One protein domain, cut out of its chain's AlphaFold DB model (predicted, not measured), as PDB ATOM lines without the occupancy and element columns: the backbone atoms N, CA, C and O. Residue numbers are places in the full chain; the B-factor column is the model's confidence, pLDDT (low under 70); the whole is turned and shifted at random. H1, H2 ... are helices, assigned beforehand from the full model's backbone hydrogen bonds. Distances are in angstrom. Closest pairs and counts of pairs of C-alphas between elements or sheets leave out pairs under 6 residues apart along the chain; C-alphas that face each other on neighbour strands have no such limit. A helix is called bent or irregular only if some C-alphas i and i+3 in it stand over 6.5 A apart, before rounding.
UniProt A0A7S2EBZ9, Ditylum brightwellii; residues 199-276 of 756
ATOM      1  N   VAL A 199     107.634  48.970  16.760       53.31
ATOM      2  CA  VAL A 199     109.081  49.277  16.792       53.31
ATOM      3  C   VAL A 199     109.429  50.174  17.984       53.31
ATOM      4  O   VAL A 199     110.359  49.890  18.737       53.31
ATOM      5  N   CYS A 200     108.623  51.215  18.217       57.22
ATOM      6  CA  CYS A 200     108.847  52.163  19.304       57.22
ATOM      7  C   CYS A 200     108.770  51.525  20.700       57.22
ATOM      8  O   CYS A 200     109.475  51.990  21.586       57.22
ATOM      9  N   SER A 201     107.955  50.486  20.934       55.00
ATOM     10  CA  SER A 201     107.751  49.965  22.297       55.00
ATOM     11  C   SER A 201     108.925  49.132  22.818       55.00
ATOM     12  O   SER A 201     109.230  49.231  24.004       55.00
ATOM     13  N   ARG A 202     109.585  48.335  21.961       60.50
ATOM     14  CA  ARG A 202     110.805  47.593  22.346       60.50
ATOM     15  C   ARG A 202     112.026  48.508  22.388       60.50
ATOM     16  O   ARG A 202     112.751  48.503  23.372       60.50
ATOM     17  N   LEU A 203     112.193  49.395  21.400       65.50
ATOM     18  CA  LEU A 203     113.255  50.399  21.495       65.50
ATOM     19  C   LEU A 203     113.102  51.269  22.746       65.50
ATOM     20  O   LEU A 203     114.108  51.620  23.350       65.50
ATOM     21  N   TYR A 204     111.875  51.600  23.160       66.94
ATOM     22  CA  TYR A 204     111.640  52.352  24.388       66.94
ATOM     23  C   TYR A 204     112.165  51.616  25.626       66.94
ATOM     24  O   TYR A 204     112.931  52.225  26.372       66.94
ATOM     25  N   SER A 205     111.821  50.334  25.831       66.12
ATOM     26  CA  SER A 205     112.315  49.562  26.987       66.12
ATOM     27  C   SER A 205     113.841  49.509  27.019       66.12
ATOM     28  O   SER A 205     114.447  49.826  28.042       66.12
ATOM     29  N   ASP A 206     114.453  49.220  25.875       63.94
ATOM     30  CA  ASP A 206     115.896  48.989  25.768       63.94
ATOM     31  C   ASP A 206     116.695  50.305  25.878       63.94
ATOM     32  O   ASP A 206     117.865  50.317  26.259       63.94
ATOM     33  N   THR A 207     116.055  51.439  25.571       65.50
ATOM     34  CA  THR A 207     116.667  52.778  25.573       65.50
ATOM     35  C   THR A 207     116.447  53.532  26.894       65.50
ATOM     36  O   THR A 207     117.260  54.394  27.250       65.50
ATOM     37  N   TYR A 208     115.372  53.246  27.644       67.06
ATOM     38  CA  TYR A 208     115.053  54.006  28.861       67.06
ATOM     39  C   TYR A 208     115.861  53.605  30.096       67.06
ATOM     40  O   TYR A 208     116.191  54.494  30.884       67.06
ATOM     41  N   ASP A 209     116.232  52.329  30.224       67.94
ATOM     42  CA  ASP A 209     116.990  51.799  31.373       67.94
ATOM     43  C   ASP A 209     118.478  52.228  31.363       67.94
ATOM     44  O   ASP A 209     119.222  52.062  32.331       67.94
ATOM     45  N   VAL A 210     118.921  52.849  30.263       62.56
ATOM     46  CA  VAL A 210     120.268  53.408  30.105       62.56
ATOM     47  C   VAL A 210     120.293  54.886  30.511       62.56
ATOM     48  O   VAL A 210     119.398  55.668  30.173       62.56
ATOM     49  N   SER A 211     121.358  55.301  31.206       57.25
ATOM     50  CA  SER A 211     121.527  56.693  31.636       57.25
ATOM     51  C   SER A 211     121.527  57.667  30.442       57.25
ATOM     52  O   SER A 211     122.082  57.333  29.393       57.25
ATOM     53  N   PRO A 212     120.977  58.895  30.570       55.28
ATOM     54  CA  PRO A 212     120.858  59.835  29.446       55.28
ATOM     55  C   PRO A 212     122.149  60.093  28.637       55.28
ATOM     56  O   PRO A 212     122.060  60.197  27.413       55.28
ATOM     57  N   PRO A 213     123.363  60.121  29.232       56.50
ATOM     58  CA  PRO A 213     124.610  60.237  28.467       56.50
ATOM     59  C   PRO A 213     124.949  59.015  27.601       56.50
ATOM     60  O   PRO A 213     125.721  59.145  26.658       56.50
ATOM     61  N   ARG A 214     124.405  57.832  27.901       57.75
ATOM     62  CA  ARG A 214     124.635  56.571  27.165       57.75
ATOM     63  C   ARG A 214     123.427  56.123  26.336       57.75
ATOM     64  O   ARG A 214     123.512  55.123  25.633       57.75
ATOM     65  N   ARG A 215     122.318  56.856  26.422       70.06
ATOM     66  CA  ARG A 215     121.083  56.594  25.692       70.06
ATOM     67  C   ARG A 215     121.303  56.729  24.182       70.06
ATOM     68  O   ARG A 215     121.844  57.737  23.732       70.06
ATOM     69  N   SER A 216     120.876  55.726  23.417       70.69
ATOM     70  CA  SER A 216     120.891  55.776  21.951       70.69
ATOM     71  C   SER A 216     119.869  56.801  21.437       70.69
ATOM     72  O   SER A 216     118.747  56.823  21.949       70.69
ATOM     73  N   PRO A 217     120.188  57.611  20.409       73.62
ATOM     74  CA  PRO A 217     119.210  58.489  19.769       73.62
ATOM     75  C   PRO A 217     118.182  57.706  18.937       73.62
ATOM     76  O   PRO A 217     117.207  58.300  18.487       73.62
ATOM     77  N   ALA A 218     118.374  56.396  18.729       71.81
ATOM     78  CA  ALA A 218     117.549  55.572  17.846       71.81
ATOM     79  C   ALA A 218     116.049  55.625  18.180       71.81
ATOM     80  O   ALA A 218     115.237  55.653  17.261       71.81
ATOM     81  N   TYR A 219     115.668  55.691  19.463       73.38
ATOM     82  CA  TYR A 219     114.259  55.832  19.846       73.38
ATOM     83  C   TYR A 219     113.666  57.177  19.396       73.38
ATOM     84  O   TYR A 219     112.605  57.197  18.776       73.38
ATOM     85  N   ASP A 220     114.347  58.292  19.675       71.50
ATOM     86  CA  ASP A 220     113.862  59.632  19.316       71.50
ATOM     87  C   ASP A 220     113.884  59.850  17.791       71.50
ATOM     88  O   ASP A 220     112.953  60.433  17.232       71.50
ATOM     89  N   PHE A 221     114.890  59.290  17.112       76.12
ATOM     90  CA  PHE A 221     114.980  59.204  15.656       76.12
ATOM     91  C   PHE A 221     113.789  58.426  15.072       76.12
ATOM     92  O   PHE A 221     112.952  59.018  14.399       76.12
ATOM     93  N   ILE A 222     113.616  57.141  15.406       74.00
ATOM     94  CA  ILE A 222     112.545  56.288  14.850       74.00
ATOM     95  C   ILE A 222     111.141  56.803  15.196       74.00
ATOM     96  O   ILE A 222     110.225  56.679  14.388       74.00
ATOM     97  N   LYS A 223     110.957  57.434  16.361       69.44
ATOM     98  CA  LYS A 223     109.699  58.098  16.735       69.44
ATOM     99  C   LYS A 223     109.365  59.309  15.848       69.44
ATOM    100  O   LYS A 223     108.191  59.683  15.767       69.44
ATOM    101  N   SER A 224     110.375  59.956  15.264       71.00
ATOM    102  CA  SER A 224     110.227  61.175  14.460       71.00
ATOM    103  C   SER A 224     110.221  60.937  12.949       71.00
ATOM    104  O   SER A 224     109.639  61.762  12.244       71.00
ATOM    105  N   ILE A 225     110.754  59.804  12.467       73.69
ATOM    106  CA  ILE A 225     110.562  59.349  11.081       73.69
ATOM    107  C   ILE A 225     109.061  59.243  10.786       73.69
ATOM    108  O   ILE A 225     108.294  58.640  11.541       73.69
ATOM    109  N   GLN A 226     108.653  59.806   9.653       69.06
ATOM    110  CA  GLN A 226     107.341  59.592   9.057       69.06
ATOM    111  C   GLN A 226     107.579  59.073   7.645       69.06
ATOM    112  O   GLN A 226     108.256  59.735   6.867       69.06
ATOM    113  N   VAL A 227     107.048  57.890   7.348       72.00
ATOM    114  CA  VAL A 227     107.013  57.329   5.994       72.00
ATOM    115  C   VAL A 227     105.573  57.435   5.514       72.00
ATOM    116  O   VAL A 227     104.649  57.065   6.247       72.00
ATOM    117  N   THR A 228     105.374  57.983   4.323       72.62
ATOM    118  CA  THR A 228     104.059  58.125   3.695       72.62
ATOM    119  C   THR A 228     103.605  56.818   3.046       72.62
ATOM    120  O   THR A 228     104.412  55.956   2.695       72.62
ATOM    121  N   ASP A 229     102.295  56.678   2.826       68.38
ATOM    122  CA  ASP A 229     101.735  55.501   2.151       68.38
ATOM    123  C   ASP A 229     102.300  55.325   0.726       68.38
ATOM    124  O   ASP A 229     102.483  54.197   0.276       68.38
ATOM    125  N   LEU A 230     102.642  56.422   0.034       73.75
ATOM    126  CA  LEU A 230     103.245  56.396  -1.307       73.75
ATOM    127  C   LEU A 230     104.659  55.799  -1.298       73.75
ATOM    128  O   LEU A 230     104.980  54.973  -2.149       73.75
ATOM    129  N   GLU A 231     105.484  56.185  -0.327       74.12
ATOM    130  CA  GLU A 231     106.841  55.653  -0.143       74.12
ATOM    131  C   GLU A 231     106.812  54.174   0.258       74.12
ATOM    132  O   GLU A 231     107.592  53.369  -0.250       74.12
ATOM    133  N   MET A 232     105.862  53.788   1.116       76.00
ATOM    134  CA  MET A 232     105.625  52.382   1.451       76.00
ATOM    135  C   MET A 232     105.163  51.563   0.243       76.00
ATOM    136  O   MET A 232     105.621  50.435   0.062       76.00
ATOM    137  N   GLU A 233     104.270  52.100  -0.594       75.75
ATOM    138  CA  GLU A 233     103.866  51.434  -1.832       75.75
ATOM    139  C   GLU A 233     105.031  51.271  -2.813       75.75
ATOM    140  O   GLU A 233     105.099  50.239  -3.476       75.75
ATOM    141  N   ASP A 234     105.926  52.252  -2.925       80.19
ATOM    142  CA  ASP A 234     107.088  52.175  -3.817       80.19
ATOM    143  C   ASP A 234     108.089  51.105  -3.348       80.19
ATOM    144  O   ASP A 234     108.478  50.233  -4.128       80.19
ATOM    145  N   MET A 235     108.377  51.055  -2.040       82.00
ATOM    146  CA  MET A 235     109.154  49.967  -1.431       82.00
ATOM    147  C   MET A 235     108.517  48.587  -1.678       82.00
ATOM    148  O   MET A 235     109.204  47.651  -2.093       82.00
ATOM    149  N   LEU A 236     107.199  48.437  -1.481       76.38
ATOM    150  CA  LEU A 236     106.524  47.161  -1.756       76.38
ATOM    151  C   LEU A 236     106.495  46.807  -3.251       76.38
ATOM    152  O   LEU A 236     106.581  45.624  -3.580       76.38
ATOM    153  N   LYS A 237     106.394  47.789  -4.159       77.69
ATOM    154  CA  LYS A 237     106.488  47.565  -5.613       77.69
ATOM    155  C   LYS A 237     107.882  47.082  -5.999       77.69
ATOM    156  O   LYS A 237     107.983  46.117  -6.751       77.69
ATOM    157  N   HIS A 238     108.939  47.692  -5.460       78.31
ATOM    158  CA  HIS A 238     110.321  47.264  -5.710       78.31
ATOM    159  C   HIS A 238     110.554  45.818  -5.260       78.31
ATOM    160  O   HIS A 238     111.047  45.011  -6.047       78.31
ATOM    161  N   TRP A 239     110.096  45.464  -4.052       76.31
ATOM    162  CA  TRP A 239     110.134  44.085  -3.550       76.31
ATOM    163  C   TRP A 239     109.328  43.120  -4.443       76.31
ATOM    164  O   TRP A 239     109.837  42.087  -4.882       76.31
ATOM    165  N   ALA A 240     108.078  43.461  -4.773       71.62
ATOM    166  CA  ALA A 240     107.204  42.595  -5.567       71.62
ATOM    167  C   ALA A 240     107.721  42.354  -7.000       71.62
ATOM    168  O   ALA A 240     107.558  41.257  -7.534       71.62
ATOM    169  N   LEU A 241     108.353  43.358  -7.621       72.75
ATOM    170  CA  LEU A 241     108.847  43.281  -9.001       72.75
ATOM    171  C   LEU A 241     110.140  42.471  -9.156       72.75
ATOM    172  O   LEU A 241     110.377  41.934 -10.240       72.75
ATOM    173  N   ARG A 242     110.971  42.356  -8.110       69.75
ATOM    174  CA  ARG A 242     112.204  41.546  -8.162       69.75
ATOM    175  C   ARG A 242     111.913  40.049  -8.218       69.75
ATOM    176  O   ARG A 242     112.652  39.311  -8.867       69.75
ATOM    177  N   GLY A 243     110.821  39.600  -7.594       63.09
ATOM    178  CA  GLY A 243     110.321  38.228  -7.719       63.09
ATOM    179  C   GLY A 243     111.255  37.141  -7.168       63.09
ATOM    180  O   GLY A 243     111.077  35.967  -7.503       63.09
ATOM    181  N   VAL A 244     112.238  37.509  -6.340       60.25
ATOM    182  CA  VAL A 244     113.167  36.581  -5.684       60.25
ATOM    183  C   VAL A 244     112.872  36.464  -4.190       60.25
ATOM    184  O   VAL A 244     112.761  37.443  -3.467       60.25
ATOM    185  N   ASP A 245     112.791  35.205  -3.761       54.69
ATOM    186  CA  ASP A 245     112.477  34.730  -2.414       54.69
ATOM    187  C   ASP A 245     111.051  34.998  -1.868       54.69
ATOM    188  O   ASP A 245     110.483  36.086  -1.900       54.69
ATOM    189  N   LYS A 246     110.481  33.929  -1.302       49.94
ATOM    190  CA  LYS A 246     109.175  33.871  -0.634       49.94
ATOM    191  C   LYS A 246     109.295  34.085   0.888       49.94
ATOM    192  O   LYS A 246     108.270  34.208   1.557       49.94
ATOM    193  N   TYR A 247     110.514  34.090   1.434       52.28
ATOM    194  CA  TYR A 247     110.805  34.073   2.871       52.28
ATOM    195  C   TYR A 247     111.375  35.389   3.440       52.28
ATOM    196  O   TYR A 247     111.518  35.499   4.656       52.28
ATOM    197  N   GLY A 248     111.569  36.423   2.614       53.97
ATOM    198  CA  GLY A 248     111.601  37.825   3.058       53.97
ATOM    199  C   GLY A 248     112.965  38.521   3.101       53.97
ATOM    200  O   GLY A 248     113.069  39.562   3.750       53.97
ATOM    201  N   TYR A 249     113.993  38.015   2.413       53.84
ATOM    202  CA  TYR A 249     115.280  38.731   2.317       53.84
ATOM    203  C   TYR A 249     115.201  40.017   1.466       53.84
ATOM    204  O   TYR A 249     115.824  41.020   1.811       53.84
ATOM    205  N   ASP A 250     114.382  40.028   0.410       62.53
ATOM    206  CA  ASP A 250     114.274  41.135  -0.560       62.53
ATOM    207  C   ASP A 250     113.587  42.396   0.021       62.53
ATOM    208  O   ASP A 250     114.013  43.524  -0.230       62.53
ATOM    209  N   GLY A 251     112.638  42.233   0.951       69.81
ATOM    210  CA  GLY A 251     112.003  43.363   1.646       69.81
ATOM    211  C   GLY A 251     112.984  44.273   2.407       69.81
ATOM    212  O   GLY A 251     112.671  45.437   2.651       69.81
ATOM    213  N   ARG A 252     114.190  43.784   2.749       73.56
ATOM    214  CA  ARG A 252     115.274  44.625   3.286       73.56
ATOM    215  C   ARG A 252     115.936  45.475   2.203       73.56
ATOM    216  O   ARG A 252     116.182  46.646   2.455       73.56
ATOM    217  N   ASP A 253     116.196  44.922   1.019       80.06
ATOM    218  CA  ASP A 253     116.826  45.633  -0.105       80.06
ATOM    219  C   ASP A 253     115.945  46.788  -0.600       80.06
ATOM    220  O   ASP A 253     116.441  47.898  -0.793       80.06
ATOM    221  N   ALA A 254     114.629  46.572  -0.693       82.94
ATOM    222  CA  ALA A 254     113.674  47.632  -1.014       82.94
ATOM    223  C   ALA A 254     113.700  48.789   0.002       82.94
ATOM    224  O   ALA A 254     113.729  49.958  -0.385       82.94
ATOM    225  N   VAL A 255     113.755  48.475   1.303       83.50
ATOM    226  CA  VAL A 255     113.873  49.485   2.368       83.50
ATOM    227  C   VAL A 255     115.241  50.175   2.334       83.50
ATOM    228  O   VAL A 255     115.298  51.396   2.443       83.50
ATOM    229  N   CYS A 256     116.340  49.440   2.139       83.06
ATOM    230  CA  CYS A 256     117.686  50.011   2.021       83.06
ATOM    231  C   CYS A 256     117.817  50.941   0.806       83.06
ATOM    232  O   CYS A 256     118.399  52.018   0.924       83.06
ATOM    233  N   THR A 257     117.226  50.563  -0.331       86.38
ATOM    234  CA  THR A 257     117.135  51.387  -1.547       86.38
ATOM    235  C   THR A 257     116.428  52.708  -1.240       86.38
ATOM    236  O   THR A 257     117.000  53.774  -1.459       86.38
ATOM    237  N   TRP A 258     115.241  52.656  -0.621       87.81
ATOM    238  CA  TRP A 258     114.507  53.862  -0.225       87.81
ATOM    239  C   TRP A 258     115.264  54.718   0.808       87.81
ATOM    240  O   TRP A 258     115.304  55.942   0.672       87.81
ATOM    241  N   VAL A 259     115.916  54.105   1.805       85.69
ATOM    242  CA  VAL A 259     116.732  54.815   2.811       85.69
ATOM    243  C   VAL A 259     117.923  55.531   2.172       85.69
ATOM    244  O   VAL A 259     118.199  56.676   2.528       85.69
ATOM    245  N   ARG A 260     118.621  54.886   1.228       87.12
ATOM    246  CA  ARG A 260     119.737  55.484   0.476       87.12
ATOM    247  C   ARG A 260     119.270  56.700  -0.323       87.12
ATOM    248  O   ARG A 260     119.942  57.732  -0.311       87.12
ATOM    249  N   ASP A 261     118.118  56.584  -0.975       87.56
ATOM    250  CA  ASP A 261     117.595  57.613  -1.874       87.56
ATOM    251  C   ASP A 261     116.973  58.803  -1.106       87.56
ATOM    252  O   ASP A 261     116.928  59.913  -1.634       87.56
ATOM    253  N   ASN A 262     116.594  58.613   0.169       85.00
ATOM    254  CA  ASN A 262     116.029  59.644   1.062       85.00
ATOM    255  C   ASN A 262     116.961  60.031   2.236       85.00
ATOM    256  O   ASN A 262     116.525  60.623   3.230       85.00
ATOM    257  N   LEU A 263     118.257  59.707   2.144       82.31
ATOM    258  CA  LEU A 263     119.212  59.836   3.253       82.31
ATOM    259  C   LEU A 263     119.332  61.275   3.795       82.31
ATOM    260  O   LEU A 263     119.393  61.469   5.010       82.31
ATOM    261  N   ASP A 264     119.321  62.281   2.917       81.75
ATOM    262  CA  ASP A 264     119.471  63.701   3.284       81.75
ATOM    263  C   ASP A 264     118.256  64.261   4.049       81.75
ATOM    264  O   ASP A 264     118.391  65.182   4.864       81.75
ATOM    265  N   ASP A 265     117.061  63.715   3.809       81.06
ATOM    266  CA  ASP A 265     115.851  64.040   4.567       81.06
ATOM    267  C   ASP A 265     115.818  63.265   5.892       81.06
ATOM    268  O   ASP A 265     115.548  63.859   6.942       81.06
ATOM    269  N   LEU A 266     116.208  61.982   5.884       78.31
ATOM    270  CA  LEU A 266     116.353  61.164   7.097       78.31
ATOM    271  C   LEU A 266     117.345  61.782   8.098       78.31
ATOM    272  O   LEU A 266     117.057  61.833   9.296       78.31
ATOM    273  N   GLN A 267     118.465  62.343   7.631       77.19
ATOM    274  CA  GLN A 267     119.444  63.024   8.491       77.19
ATOM    275  C   GLN A 267     118.849  64.187   9.308       77.19
ATOM    276  O   GLN A 267     119.336  64.469  10.405       77.19
ATOM    277  N   ARG A 268     117.772  64.840   8.846       78.75
ATOM    278  CA  ARG A 268     117.132  65.955   9.579       78.75
ATOM    279  C   ARG A 268     116.395  65.509  10.840       78.75
ATOM    280  O   ARG A 268     116.168  66.331  11.727       78.75
ATOM    281  N   PHE A 269     116.037  64.228  10.925       75.88
ATOM    282  CA  PHE A 269     115.399  63.620  12.094       75.88
ATOM    283  C   PHE A 269     116.417  63.166  13.156       75.88
ATOM    284  O   PHE A 269     116.032  62.798  14.267       75.88
ATOM    285  N   ILE A 270     117.721  63.213  12.856       74.38
ATOM    286  CA  ILE A 270     118.778  62.926  13.831       74.38
ATOM    287  C   ILE A 270     118.865  64.098  14.834       74.38
ATOM    288  O   ILE A 270     119.006  65.254  14.423       74.38
ATOM    289  N   PRO A 271     118.804  63.849  16.158       66.38
ATOM    290  CA  PRO A 271     118.932  64.909  17.156       66.38
ATOM    291  C   PRO A 271     120.264  65.667  17.043       66.38
ATOM    292  O   PRO A 271     121.325  65.061  16.889       66.38
ATOM    293  N   ARG A 272     120.225  67.000  17.189       59.00
ATOM    294  CA  ARG A 272     121.435  67.844  17.195       59.00
ATOM    295  C   ARG A 272     122.427  67.367  18.266       59.00
ATOM    296  O   ARG A 272     122.025  67.103  19.397       59.00
ATOM    297  N   GLY A 273     123.706  67.296  17.900       58.31
ATOM    298  CA  GLY A 273     124.783  66.762  18.744       58.31
ATOM    299  C   GLY A 273     125.058  65.262  18.565       58.31
ATOM    300  O   GLY A 273     125.749  64.656  19.384       58.31
ATOM    301  N   TYR A 274     124.535  64.658  17.494       60.91
ATOM    302  CA  TYR A 274     124.924  63.334  17.007       60.91
ATOM    303  C   TYR A 274     125.412  63.411  15.544       60.91
ATOM    304  O   TYR A 274     124.901  64.245  14.796       60.91
ATOM    305  N   PRO A 275     126.357  62.548  15.116       57.16
ATOM    306  CA  PRO A 275     127.090  61.576  15.929       57.16
ATOM    307  C   PRO A 275     128.064  62.268  16.893       57.16
ATOM    308  O   PRO A 275     128.777  63.198  16.525       57.16
ATOM    309  N   ARG A 276     128.104  61.806  18.148       62.62
ATOM    310  CA  ARG A 276     129.035  62.350  19.143       62.62
ATOM    311  C   ARG A 276     130.457  61.945  18.791       62.62
ATOM    312  O   ARG A 276     130.725  60.763  18.569       62.62
TER     313      ARG A 276
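AT A GLANCE: This is residues 199 to 276 of the 756 residues of a protein of Ditylum brightwellii (UniProt A0A7S2EBZ9). Two small pairs of crossed helices, H1 with H2 and H3 with H4, make the two ends of a loose, elongated model, and the short helix H5 leads from the end of H4 back toward H2. The loop of residues 209 to 214 sticks out beyond H1 and H2. The printed part has 78 residues with five named helices, H1 to H5 in order, and no named strand; the class is all helix. The radius of gyration of the C-alphas is 15.3 A, and the spans are 45 by 27 by 21 A.

IN THESE COORDINATES: H1, residues 199 to 208, begins with C-alpha 199 at (109.081, 49.277, 16.792) and is 14.3 A long. It is neither bent nor irregular, but only just: C-alphas 199 and 202 are 6.1 A apart. H2 is residues 218 to 224. H3, residues 229 to 242, is the longest helix at 20.3 A. H4, residues 250 to 261, is 16.9 A long. H5, residues 263 to 269, ends with C-alpha 269 at (115.399, 63.620, 12.094).

HOW THE PARTS SIT: H1 and H2 touch at a steep tilt of 46 degrees, opposite ways; their closest C-alphas, of Leu 203 and Tyr 219, are 5.8 A apart. H2 and H3 are apart. H3 and H4 touch at a steep tilt of 52 degrees, opposite ways, with the C-alphas of Met 235 and Ala 254 closest at 5.1 A. H5 is close to H4 but not clearly touching, about perpendicular at 82 degrees, with the C-alphas of Val 259 and Leu 266 closest at 7.7 A. H5 is also close to H2 but not clearly touching, about perpendicular at 89 degrees, with the C-alphas of Phe 221 and Phe 269 closest at 5.7 A. Every O i to N i+4 pair is within hydrogen-bond range in H1, H2, H3 and H4; in H5 1 of 3 is, beside 3 of 4 O i to N i+3 pairs.

THE WHOLE: The two farthest C-alphas, of Ser 211 and Gly 243, are 44.9 A apart. The printed part has no cut, and no link is long. Mean pLDDT of the printed part is 70.2; 35 residues are under 70, among them 199 to 214, 242 to 251 and 271 to 276.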